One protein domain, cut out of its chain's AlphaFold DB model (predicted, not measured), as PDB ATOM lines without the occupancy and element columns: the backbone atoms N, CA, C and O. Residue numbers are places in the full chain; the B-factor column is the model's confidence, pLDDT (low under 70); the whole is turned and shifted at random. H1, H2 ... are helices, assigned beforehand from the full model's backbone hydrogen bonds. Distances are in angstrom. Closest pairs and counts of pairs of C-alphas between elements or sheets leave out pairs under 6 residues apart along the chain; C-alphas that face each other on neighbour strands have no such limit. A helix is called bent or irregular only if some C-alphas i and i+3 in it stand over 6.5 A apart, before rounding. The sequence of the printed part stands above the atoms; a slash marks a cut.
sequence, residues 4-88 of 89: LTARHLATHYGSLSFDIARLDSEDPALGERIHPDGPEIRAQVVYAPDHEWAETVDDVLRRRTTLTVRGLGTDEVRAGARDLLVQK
ATOM      1  N   LEU A   4     139.892 131.451 187.512       97.31
ATOM      2  CA  LEU A   4     139.311 131.327 188.854       97.31
ATOM      3  C   LEU A   4     138.212 130.267 188.863       97.31
ATOM      4  O   LEU A   4     138.178 129.459 189.791       97.31
ATOM      5  N   THR A   5     137.378 130.220 187.815       98.06
ATOM      6  CA  THR A   5     136.402 129.136 187.620       98.06
ATOM      7  C   THR A   5     137.102 127.790 187.559       98.06
ATOM      8  O   THR A   5     136.765 126.888 188.315       98.06
ATOM      9  N   ALA A   6     138.114 127.659 186.695       97.88
ATOM     10  CA  ALA A   6     138.795 126.390 186.473       97.88
ATOM     11  C   ALA A   6     139.423 125.857 187.769       97.88
ATOM     12  O   ALA A   6     139.254 124.688 188.112       97.88
ATOM     13  N   ARG A   7     140.088 126.729 188.540       98.38
ATOM     14  CA  ARG A   7     140.656 126.360 189.844       98.38
ATOM     15  C   ARG A   7     139.581 125.989 190.862       98.38
ATOM     16  O   ARG A   7     139.782 125.037 191.615       98.38
ATOM     17  N   HIS A   8     138.475 126.732 190.909       97.94
ATOM     18  CA  HIS A   8     137.349 126.424 191.787       97.94
ATOM     19  C   HIS A   8     136.775 125.040 191.460       97.94
ATOM     20  O   HIS A   8     136.750 124.178 192.335       97.94
ATOM     21  N   LEU A   9     136.429 124.782 190.197       97.88
ATOM     22  CA  LEU A   9     135.892 123.488 189.779       97.88
ATOM     23  C   LEU A   9     136.864 122.346 190.093       97.88
ATOM     24  O   LEU A   9     136.460 121.367 190.710       97.88
ATOM     25  N   ALA A  10     138.151 122.490 189.767       98.06
ATOM     26  CA  ALA A  10     139.152 121.466 190.070       98.06
ATOM     27  C   ALA A  10     139.279 121.181 191.580       98.06
ATOM     28  O   ALA A  10     139.474 120.037 191.984       98.06
ATOM     29  N   THR A  11     139.152 122.211 192.422       97.50
ATOM     30  CA  THR A  11     139.286 122.088 193.884       97.50
ATOM     31  C   THR A  11     138.052 121.453 194.528       97.50
ATOM     32  O   THR A  11     138.191 120.691 195.481       97.50
ATOM     33  N   HIS A  12     136.852 121.758 194.028       96.00
ATOM     34  CA  HIS A  12     135.589 121.317 194.631       96.00
ATOM     35  C   HIS A  12     135.039 120.016 194.034       96.00
ATOM     36  O   HIS A  12     134.434 119.232 194.758       96.00
ATOM     37  N   TYR A  13     135.279 119.769 192.745       96.81
ATOM     38  CA  TYR A  13     134.740 118.618 192.013       96.81
ATOM     39  C   TYR A  13     135.805 117.569 191.665       96.81
ATOM     40  O   TYR A  13     135.470 116.461 191.245       96.81
ATOM     41  N   GLY A  14     137.095 117.884 191.832       97.56
ATOM     42  CA  GLY A  14     138.177 116.981 191.444       97.56
ATOM     43  C   GLY A  14     138.069 116.604 189.966       97.56
ATOM     44  O   GLY A  14     137.883 117.468 189.116       97.56
ATOM     45  N   SER A  15     138.138 115.311 189.648       97.38
ATOM     46  CA  SER A  15     138.023 114.829 188.264       97.38
ATOM     47  C   SER A  15     136.669 115.123 187.608       97.38
ATOM     48  O   SER A  15     136.607 115.205 186.387       97.38
ATOM     49  N   LEU A  16     135.597 115.324 188.383       97.25
ATOM     50  CA  LEU A  16     134.272 115.650 187.838       97.25
ATOM     51  C   LEU A  16     134.215 117.065 187.240       97.25
ATOM     52  O   LEU A  16     133.282 117.398 186.513       97.25
ATOM     53  N   SER A  17     135.239 117.900 187.468       97.75
ATOM     54  CA  SER A  17     135.324 119.220 186.839       97.75
ATOM     55  C   SER A  17     135.314 119.153 185.311       97.75
ATOM     56  O   SER A  17     134.902 120.116 184.670       97.75
ATOM     57  N   PHE A  18     135.772 118.043 184.718       97.88
ATOM     58  CA  PHE A  18     135.751 117.861 183.266       97.88
ATOM     59  C   PHE A  18     134.329 117.724 182.715       97.88
ATOM     60  O   PHE A  18     134.058 118.256 181.641       97.88
ATOM     61  N   ASP A  19     133.413 117.102 183.459       98.12
ATOM     62  CA  ASP A  19     132.011 116.993 183.047       98.12
ATOM     63  C   ASP A  19     131.334 118.365 183.055       98.12
ATOM     64  O   ASP A  19     130.617 118.716 182.121       98.12
ATOM     65  N   ILE A  20     131.636 119.187 184.062       97.81
ATOM     66  CA  ILE A  20     131.127 120.561 184.157       97.81
ATOM     67  C   ILE A  20     131.742 121.449 183.067       97.81
ATOM     68  O   ILE A  20     131.041 122.245 182.447       97.81
ATOM     69  N   ALA A  21     133.040 121.306 182.789       97.00
ATOM     70  CA  ALA A  21     133.697 122.040 181.708       97.00
ATOM     71  C   ALA A  21     133.170 121.639 180.321       97.00
ATOM     72  O   ALA A  21     133.122 122.474 179.418       97.00
ATOM     73  N   ARG A  22     132.744 120.382 180.146       97.69
ATOM     74  CA  ARG A  22     132.095 119.932 178.913       97.69
ATOM     75  C   ARG A  22     130.758 120.643 178.693       97.69
ATOM     76  O   ARG A  22     130.500 121.053 177.567       97.69
ATOM     77  N   LEU A  23     129.967 120.873 179.743       97.31
ATOM     78  CA  LEU A  23     128.715 121.637 179.633       97.31
ATOM     79  C   LEU A  23     128.949 123.069 179.115       97.31
ATOM     80  O   LEU A  23     128.234 123.497 178.221       97.31
ATOM     81  N   ASP A  24     129.983 123.771 179.600       95.31
ATOM     82  CA  ASP A  24     130.409 125.088 179.064       95.31
ATOM     83  C   ASP A  24     130.800 124.998 177.575       95.31
ATOM     84  O   ASP A  24     130.488 125.877 176.778       95.31
ATOM     85  N   SER A  25     131.460 123.911 177.163       95.31
ATOM     86  CA  SER A  25     131.825 123.729 175.751       95.31
ATOM     87  C   SER A  25     130.634 123.435 174.830       95.31
ATOM     88  O   SER A  25     130.686 123.781 173.651       95.31
ATOM     89  N   GLU A  26     129.587 122.790 175.353       96.69
ATOM     90  CA  GLU A  26     128.366 122.439 174.618       96.69
ATOM     91  C   GLU A  26     127.391 123.620 174.552       96.69
ATOM     92  O   GLU A  26     126.814 123.880 173.495       96.69
ATOM     93  N   ASP A  27     127.262 124.362 175.650       96.38
ATOM     94  CA  ASP A  27     126.514 125.611 175.737       96.38
ATOM     95  C   ASP A  27     127.346 126.679 176.475       96.38
ATOM     96  O   ASP A  27     127.387 126.699 177.712       96.38
ATOM     97  N   PRO A  28     127.975 127.618 175.739       95.81
ATOM     98  CA  PRO A  28     128.778 128.685 176.334       95.81
ATOM     99  C   PRO A  28     128.017 129.588 177.314       95.81
ATOM    100  O   PRO A  28     128.645 130.223 178.163       95.81
ATOM    101  N   ALA A  29     126.679 129.650 177.247       96.38
ATOM    102  CA  ALA A  29     125.887 130.392 178.229       96.38
ATOM    103  C   ALA A  29     125.964 129.753 179.628       96.38
ATOM    104  O   ALA A  29     125.802 130.443 180.639       96.38
ATOM    105  N   LEU A  30     126.269 128.452 179.717       97.44
ATOM    106  CA  LEU A  30     126.508 127.758 180.983       97.44
ATOM    107  C   LEU A  30     127.861 128.121 181.615       97.44
ATOM    108  O   LEU A  30     128.046 127.929 182.821       97.44
ATOM    109  N   GLY A  31     128.786 128.696 180.845       97.44
ATOM    110  CA  GLY A  31     130.045 129.259 181.336       97.44
ATOM    111  C   GLY A  31     129.902 130.589 182.078       97.44
ATOM    112  O   GLY A  31     130.859 131.044 182.714       97.44
ATOM    113  N   GLU A  32     128.731 131.229 182.020       97.69
ATOM    114  CA  GLU A  32     128.484 132.509 182.681       97.69
ATOM    115  C   GLU A  32     128.467 132.376 184.208       97.69
ATOM    116  O   GLU A  32     128.016 131.376 184.774       97.69
ATOM    117  N   ARG A  33     128.934 133.429 184.892       97.81
ATOM    118  CA  ARG A  33     128.886 133.529 186.354       97.81
ATOM    119  C   ARG A  33     127.447 133.483 186.852       97.81
ATOM    120  O   ARG A  33     126.581 134.166 186.315       97.81
ATOM    121  N   ILE A  34     127.223 132.762 187.948       98.12
ATOM    122  CA  ILE A  34     125.958 132.856 188.689       98.12
ATOM    123  C   ILE A  34     125.866 134.216 189.396       98.12
ATOM    124  O   ILE A  34     124.812 134.841 189.409       98.12
ATOM    125  N   HIS A  35     126.980 134.678 189.970       98.25
ATOM    126  CA  HIS A  35     127.113 135.986 190.608       98.25
ATOM    127  C   HIS A  35     128.490 136.577 190.260       98.25
ATOM    128  O   HIS A  35     129.469 135.827 190.295       98.25
ATOM    129  N   PRO A  36     128.616 137.885 189.960       96.50
ATOM    130  CA  PRO A  36     129.889 138.492 189.546       96.50
ATOM    131  C   PRO A  36     131.027 138.309 190.566       96.50
ATOM    132  O   PRO A  36     132.172 138.107 190.171       96.50
ATOM    133  N   ASP A  37     130.707 138.302 191.863       97.62
ATOM    134  CA  ASP A  37     131.687 138.128 192.952       97.62
ATOM    135  C   ASP A  37     131.991 136.656 193.316       97.62
ATOM    136  O   ASP A  37     132.699 136.382 194.289       97.62
ATOM    137  N   GLY A  38     131.436 135.684 192.585       97.12
ATOM    138  CA  GLY A  38     131.627 134.249 192.833       97.12
ATOM    139  C   GLY A  38     132.359 133.544 191.688       97.12
ATOM    140  O   GLY A  38     132.196 133.930 190.533       97.12
ATOM    141  N   PRO A  39     133.162 132.495 191.960       98.00
ATOM    142  CA  PRO A  39     133.746 131.681 190.903       98.00
ATOM    143  C   PRO A  39     132.751 130.678 190.282       98.00
ATOM    144  O   PRO A  39     133.105 129.984 189.328       98.00
ATOM    145  N   GLU A  40     131.531 130.573 190.802       98.38
ATOM    146  CA  GLU A  40     130.560 129.589 190.337       98.38
ATOM    147  C   GLU A  40     129.888 129.998 189.029       98.38
ATOM    148  O   GLU A  40     129.567 131.170 188.804       98.38
ATOM    149  N   ILE A  41     129.668 129.008 188.168       98.50
ATOM    150  CA  ILE A  41     129.074 129.186 186.840       98.50
ATOM    151  C   ILE A  41     127.766 128.416 186.701       98.50
ATOM    152  O   ILE A  41     127.522 127.442 187.416       98.50
ATOM    153  N   ARG A  42     126.924 128.847 185.762       98.38
ATOM    154  CA  ARG A  42     125.601 128.260 185.505       98.38
ATOM    155  C   ARG A  42     125.648 126.752 185.236       98.38
ATOM    156  O   ARG A  42     124.732 126.048 185.648       98.38
ATOM    157  N   ALA A  43     126.739 126.238 184.667       98.25
ATOM    158  CA  ALA A  43     126.968 124.806 184.478       98.25
ATOM    159  C   ALA A  43     126.820 123.995 185.782       98.25
ATOM    160  O   ALA A  43     126.274 122.896 185.762       98.25
ATOM    161  N   GLN A  44     127.233 124.538 186.933       98.38
ATOM    162  CA  GLN A  44     127.061 123.862 188.227       98.38
ATOM    163  C   GLN A  44     125.585 123.742 188.628       98.38
ATOM    164  O   GLN A  44     125.206 122.764 189.266       98.38
ATOM    165  N   VAL A  45     124.743 124.708 188.237       98.12
ATOM    166  CA  VAL A  45     123.296 124.687 188.519       98.12
ATOM    167  C   VAL A  45     122.620 123.552 187.763       98.12
ATOM    168  O   VAL A  45     121.836 122.821 188.358       98.12
ATOM    169  N   VAL A  46     122.941 123.381 186.480       97.44
ATOM    170  CA  VAL A  46     122.326 122.338 185.643       97.44
ATOM    171  C   VAL A  46     122.934 120.953 185.877       97.44
ATOM    172  O   VAL A  46     122.258 119.949 185.672       97.44
ATOM    173  N   TYR A  47     124.184 120.881 186.347       97.75
ATOM    174  CA  TYR A  47     124.848 119.626 186.703       97.75
ATOM    175  C   TYR A  47     124.257 118.994 187.972       97.75
ATOM    176  O   TYR A  47     124.088 117.773 188.044       97.75
ATOM    177  N   ALA A  48     123.933 119.826 188.966       97.75
ATOM    178  CA  ALA A  48     123.610 119.389 190.321       97.75
ATOM    179  C   ALA A  48     122.379 118.460 190.451       97.75
ATOM    180  O   ALA A  48     122.461 117.517 191.242       97.75
ATOM    181  N   PRO A  49     121.258 118.643 189.723       96.31
ATOM    182  CA  PRO A  49     120.113 117.735 189.829       96.31
ATOM    183  C   PRO A  49     120.447 116.296 189.430       96.31
ATOM    184  O   PRO A  49     120.104 115.362 190.152       96.31
ATOM    185  N   ASP A  50     121.181 116.123 188.329       95.38
ATOM    186  CA  ASP A  50     121.450 114.803 187.746       95.38
ATOM    187  C   ASP A  50     122.586 114.055 188.448       95.38
ATOM    188  O   ASP A  50     122.627 112.825 188.426       95.38
ATOM    189  N   HIS A  51     123.520 114.789 189.060       97.12
ATOM    190  CA  HIS A  51     124.775 114.220 189.562       97.12
ATOM    191  C   HIS A  51     124.977 114.407 191.068       97.12
ATOM    192  O   HIS A  51     125.802 113.717 191.665       97.12
ATOM    193  N   GLU A  52     124.247 115.327 191.703       97.25
ATOM    194  CA  GLU A  52     124.449 115.695 193.111       97.25
ATOM    195  C   GLU A  52     123.163 115.665 193.950       97.25
ATOM    196  O   GLU A  52     123.165 116.167 195.086       97.25
ATOM    197  N   TRP A  53     122.079 115.084 193.418       96.75
ATOM    198  CA  TRP A  53     120.765 114.982 194.071       96.75
ATOM    199  C   TRP A  53     120.248 116.334 194.590       96.75
ATOM    200  O   TRP A  53     119.758 116.440 195.715       96.75
ATOM    201  N   ALA A  54     120.429 117.400 193.806       97.25
ATOM    202  CA  ALA A  54     119.882 118.711 194.131       97.25
ATOM    203  C   ALA A  54     118.444 118.833 193.604       97.25
ATOM    204  O   ALA A  54     118.232 118.899 192.398       97.25
ATOM    205  N   GLU A  55     117.464 118.901 194.506       95.19
ATOM    206  CA  GLU A  55     116.037 118.982 194.146       95.19
ATOM    207  C   GLU A  55     115.485 120.411 194.240       95.19
ATOM    208  O   GLU A  55     114.399 120.718 193.751       95.19
ATOM    209  N   THR A  56     116.222 121.314 194.887       96.75
ATOM    210  CA  THR A  56     115.788 122.687 195.124       96.75
ATOM    211  C   THR A  56     116.879 123.700 194.797       96.75
ATOM    212  O   THR A  56     118.078 123.427 194.871       96.75
ATOM    213  N   VAL A  57     116.464 124.943 194.540       97.88
ATOM    214  CA  VAL A  57     117.388 126.083 194.404       97.88
ATOM    215  C   VAL A  57     118.285 126.232 195.642       97.88
ATOM    216  O   VAL A  57     119.442 126.627 195.517       97.88
ATOM    217  N   ASP A  58     117.791 125.909 196.842       97.81
ATOM    218  CA  ASP A  58     118.605 126.000 198.059       97.81
ATOM    219  C   ASP A  58     119.653 124.877 198.143       97.81
ATOM    220  O   ASP A  58     120.768 125.135 198.593       97.81
ATOM    221  N   ASP A  59     119.371 123.673 197.624       98.31
ATOM    222  CA  ASP A  59     120.397 122.628 197.477       98.31
ATOM    223  C   ASP A  59     121.577 123.140 196.657       98.31
ATOM    224  O   ASP A  59     122.725 123.089 197.109       98.31
ATOM    225  N   VAL A  60     121.289 123.733 195.500       98.19
ATOM    226  CA  VAL A  60     122.313 124.282 194.611       98.19
ATOM    227  C   VAL A  60     123.046 125.449 195.275       98.19
ATOM    228  O   VAL A  60     124.270 125.422 195.441       98.19
ATOM    229  N   LEU A  61     122.316 126.487 195.690       98.44
ATOM    230  CA  LEU A  61     122.912 127.765 196.090       98.44
ATOM    231  C   LEU A  61     123.519 127.758 197.493       98.44
ATOM    232  O   LEU A  61     124.435 128.534 197.770       98.44
ATOM    233  N   ARG A  62     123.012 126.937 198.415       98.19
ATOM    234  CA  ARG A  62     123.549 126.852 199.778       98.19
ATOM    235  C   ARG A  62     124.538 125.707 199.922       98.19
ATOM    236  O   ARG A  62     125.582 125.920 200.536       98.19
ATOM    237  N   ARG A  63     124.221 124.517 199.402       97.25
ATOM    238  CA  ARG A  63     124.969 123.286 199.710       97.25
ATOM    239  C   ARG A  63     126.012 122.918 198.651       97.25
ATOM    240  O   ARG A  63     127.067 122.430 199.041       97.25
ATOM    241  N   ARG A  64     125.754 123.157 197.358       97.44
ATOM    242  CA  ARG A  64     126.683 122.787 196.261       97.44
ATOM    243  C   ARG A  64     127.634 123.908 195.841       97.44
ATOM    244  O   ARG A  64     128.780 123.647 195.507       97.44
ATOM    245  N   THR A  65     127.193 125.161 195.934       96.88
ATOM    246  CA  THR A  65     127.972 126.336 195.480       96.88
ATOM    247  C   THR A  65     128.366 127.296 196.604       96.88
ATOM    248  O   THR A  65     129.169 128.203 196.409       96.88
ATOM    249  N   THR A  66     127.802 127.136 197.807       96.00
ATOM    250  CA  THR A  66     128.006 128.015 198.981       96.00
ATOM    251  C   THR A  66     127.640 129.497 198.795       96.00
ATOM    252  O   THR A  66     127.825 130.282 199.727       96.00
ATOM    253  N   LEU A  67     127.084 129.901 197.647       98.19
ATOM    254  CA  LEU A  67     126.714 131.288 197.334       98.19
ATOM    255  C   LEU A  67     125.828 131.902 198.422       98.19
ATOM    256  O   LEU A  67     126.088 133.005 198.894       98.19
ATOM    257  N   THR A  68     124.832 131.155 198.902       98.19
ATOM    258  CA  THR A  68     123.949 131.614 199.987       98.19
ATOM    259  C   THR A  68     124.715 131.852 201.288       98.19
ATOM    260  O   THR A  68     124.476 132.847 201.964       98.19
ATOM    261  N   VAL A  69     125.646 130.963 201.650       97.81
ATOM    262  CA  VAL A  69     126.423 131.080 202.898       97.81
ATOM    263  C   VAL A  69     127.364 132.284 202.851       97.81
ATOM    264  O   VAL A  69     127.596 132.921 203.873       97.81
ATOM    265  N   ARG A  70     127.855 132.634 201.658       97.62
ATOM    266  CA  ARG A  70     128.701 133.810 201.418       97.62
ATOM    267  C   ARG A  70     127.918 135.116 201.228       97.62
ATOM    268  O   ARG A  70     128.526 136.138 200.944       97.62
ATOM    269  N   GLY A  71     126.589 135.098 201.377       98.25
ATOM    270  CA  GLY A  71     125.742 136.283 201.191       98.25
ATOM    271  C   GLY A  71     125.501 136.675 199.729       98.25
ATOM    272  O   GLY A  71     124.971 137.748 199.474       98.25
ATOM    273  N   LEU A  72     125.851 135.807 198.775       98.50
ATOM    274  CA  LEU A  72     125.715 136.029 197.328       98.50
ATOM    275  C   LEU A  72     124.415 135.442 196.748       98.50
ATOM    276  O   LEU A  72     124.144 135.563 195.558       98.50
ATOM    277  N   GLY A  73     123.601 134.773 197.569       97.00
ATOM    278  CA  GLY A  73     122.322 134.180 197.164       97.00
ATOM    279  C   GLY A  73     121.168 135.185 197.153       97.00
ATOM    280  O   GLY A  73     120.180 134.947 197.851       97.00
ATOM    281  N   THR A  74     121.319 136.294 196.419       97.81
ATOM    282  CA  THR A  74     120.290 137.336 196.253       97.81
ATOM    283  C   THR A  74     119.029 136.786 195.579       97.81
ATOM    284  O   THR A  74     119.045 135.698 194.998       97.81
ATOM    285  N   ASP A  75     117.928 137.539 195.628       98.31
ATOM    286  CA  ASP A  75     116.679 137.142 194.965       98.31
ATOM    287  C   ASP A  75     116.855 136.974 193.449       98.31
ATOM    288  O   ASP A  75     116.313 136.035 192.871       98.31
ATOM    289  N   GLU A  76     117.681 137.817 192.823       98.12
ATOM    290  CA  GLU A  76     118.038 137.714 191.404       98.12
ATOM    291  C   GLU A  76     118.810 136.421 191.103       98.12
ATOM    292  O   GLU A  76     118.438 135.674 190.199       98.12
ATOM    293  N   VAL A  77     119.824 136.090 191.908       98.44
ATOM    294  CA  VAL A  77     120.577 134.832 191.768       98.44
ATOM    295  C   VAL A  77     119.669 133.617 191.963       98.44
ATOM    296  O   VAL A  77     119.765 132.631 191.229       98.44
ATOM    297  N   ARG A  78     118.756 133.679 192.938       98.50
ATOM    298  CA  ARG A  78     117.765 132.625 193.193       98.50
ATOM    299  C   ARG A  78     116.786 132.466 192.033       98.50
ATOM    300  O   ARG A  78     116.434 131.331 191.714       98.50
ATOM    301  N   ALA A  79     116.352 133.565 191.422       98.25
ATOM    302  CA  ALA A  79     115.493 133.542 190.242       98.25
ATOM    303  C   ALA A  79     116.224 132.924 189.044       98.25
ATOM    304  O   ALA A  79     115.742 131.934 188.504       98.25
ATOM    305  N   GLY A  80     117.434 133.390 188.725       97.94
ATOM    306  CA  GLY A  80     118.219 132.843 187.614       97.94
ATOM    307  C   GLY A  80     118.536 131.352 187.774       97.94
ATOM    308  O   GLY A  80     118.433 130.587 186.819       97.94
ATOM    309  N   ALA A  81     118.854 130.899 188.993       97.81
ATOM    310  CA  ALA A  81     119.044 129.474 189.262       97.81
ATOM    311  C   ALA A  81     117.753 128.664 189.063       97.81
ATOM    312  O   ALA A  81     117.804 127.559 188.534       97.81
ATOM    313  N   ARG A  82     116.593 129.206 189.460       98.06
ATOM    314  CA  ARG A  82     115.295 128.561 189.217       98.06
ATOM    315  C   ARG A  82     115.006 128.441 187.724       98.06
ATOM    316  O   ARG A  82     114.600 127.371 187.287       98.06
ATOM    317  N   ASP A  83     115.234 129.505 186.962       97.25
ATOM    318  CA  ASP A  83     114.943 129.531 185.528       97.25
ATOM    319  C   ASP A  83     115.776 128.492 184.767       97.25
ATOM    320  O   ASP A  83     115.255 127.836 183.869       97.25
ATOM    321  N   LEU A  84     117.039 128.291 185.160       95.88
ATOM    322  CA  LEU A  84     117.904 127.246 184.599       95.88
ATOM    323  C   LEU A  84     117.414 125.833 184.924       95.88
ATOM    324  O   LEU A  84     117.493 124.950 184.075       95.88
ATOM    325  N   LEU A  85     116.916 125.610 186.144       93.25
ATOM    326  CA  LEU A  85     116.396 124.303 186.548       93.25
ATOM    327  C   LEU A  85     115.103 123.951 185.805       93.25
ATOM    328  O   LEU A  85     114.929 122.802 185.427       93.25
ATOM    329  N   VAL A  86     114.233 124.933 185.550       90.50
ATOM    330  CA  VAL A  86     112.980 124.724 184.803       90.50
ATOM    331  C   VAL A  86     113.232 124.466 183.314       90.50
ATOM    332  O   VAL A  86     112.503 123.700 182.703       90.50
ATOM    333  N   GLN A  87     114.253 125.087 182.718       79.75
ATOM    334  CA  GLN A  87     114.585 124.909 181.294       79.75
ATOM    335  C   GLN A  87     115.218 123.551 180.960       79.75
ATOM    336  O   GLN A  87     115.402 123.240 179.785       79.75
ATOM    337  N   LYS A  88     115.602 122.775 181.977       65.94
ATOM    338  CA  LYS A  88     116.265 121.478 181.820       65.94
ATOM    339  C   LYS A  88     115.276 120.309 181.636       65.94
ATOM    340  O   LYS A  88     115.711 119.247 181.190       65.94
TER     341      LYS A  88
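This is residues 4 to 88 of the 89 residues of the protein "DAO_C domain-containing protein" of Streptomyces libani subsp. libani (UniProt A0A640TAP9). Helix H3 sits between two groups of crossed helices: on one side the first helix, H1, folds back on itself as a V, and on the other H4 and H5 pack on H3 and on each other, so that the centres of H3, H4 and H5 make a triangle. The second arm of the V packs on H3, the first arm touches no helix but the second arm, and the short H2 joins the V to H3. The printed part has 85 residues with five named helices, in the order H1, H2, H3, H4, H5, and no named strand; its class is all helix. It is compact, with a radius of gyration of the C-alphas of 11.5 A, and rounded, with spans of 30 by 25 by 22 A.

H1, residues 4 to 26, was assigned by its hydrogen bonds as one helix but is bent: C-alphas 12 and 15 are 9.4 A apart. Its arms H1a, residues 4 to 12, and H1b, residues 15 to 26, touch and run opposite ways at a steep tilt of 39 degrees; their closest C-alphas, of Leu 9 and Ser 17, are 5.2 A apart. H2, residues 28 to 31, touches H1b only at the corner, the closest C-alphas being those of Asp 24 and Gly 31 at 4.8 A. H3, residues 42 to 52, is the hub, touching four other helices. With residues 20 to 24 alone, H1b touches H3, opposite ways at a steep tilt of 51 degrees; the closest C-alphas, of Ile 20 and Ala 43, are 6.0 A apart. H2 touches H3, with the C-alphas of Leu 30 and Ala 43 closest at 4.6 A. H4, residues 57 to 64, touches H3 about perpendicular, at 82 degrees, closest at the C-alphas of Val 45 and Val 60, 6.2 A. H5, residues 75 to 86, touches H3 with residues 81 to 85 alone, the same way at a steep tilt of 56 degrees; the closest C-alphas are those of Val 46 and Leu 85, 6.3 A. H5 touches H4 with residues 78 to 82 alone, about perpendicular at 82 degrees, closest at the C-alphas of Val 57 and Arg 82, 6.1 A. H1b and H5 are apart. Every O i to N i+4 pair is within hydrogen-bond range in H1a, H4 and H5, against 7 of 8 in H1b and 5 of 7 in H3; H2 is too short for such a pair.

H1a begins at C-alpha 4, (139.311, 131.327, 188.854), and measures 12.1 A; H1b measures 18.4 A, H2 5.2 A and H3 14.7 A. H3 is irregular, but only just: C-alphas 46 and 49 are 6.6 A apart. H4 measures 10.0 A, and H5 measures 16.5 A and ends at C-alpha 86, (112.980, 124.724, 184.803).

The two C-alphas farthest apart, of Ser 15 and Asp 75, are 31.6 A from each other. The printed part has no cut and no long link; the links from H1 to H2 and from H3 to H4 are tight. The mean pLDDT of the printed part is 96.8, and residue 88 alone is under 70.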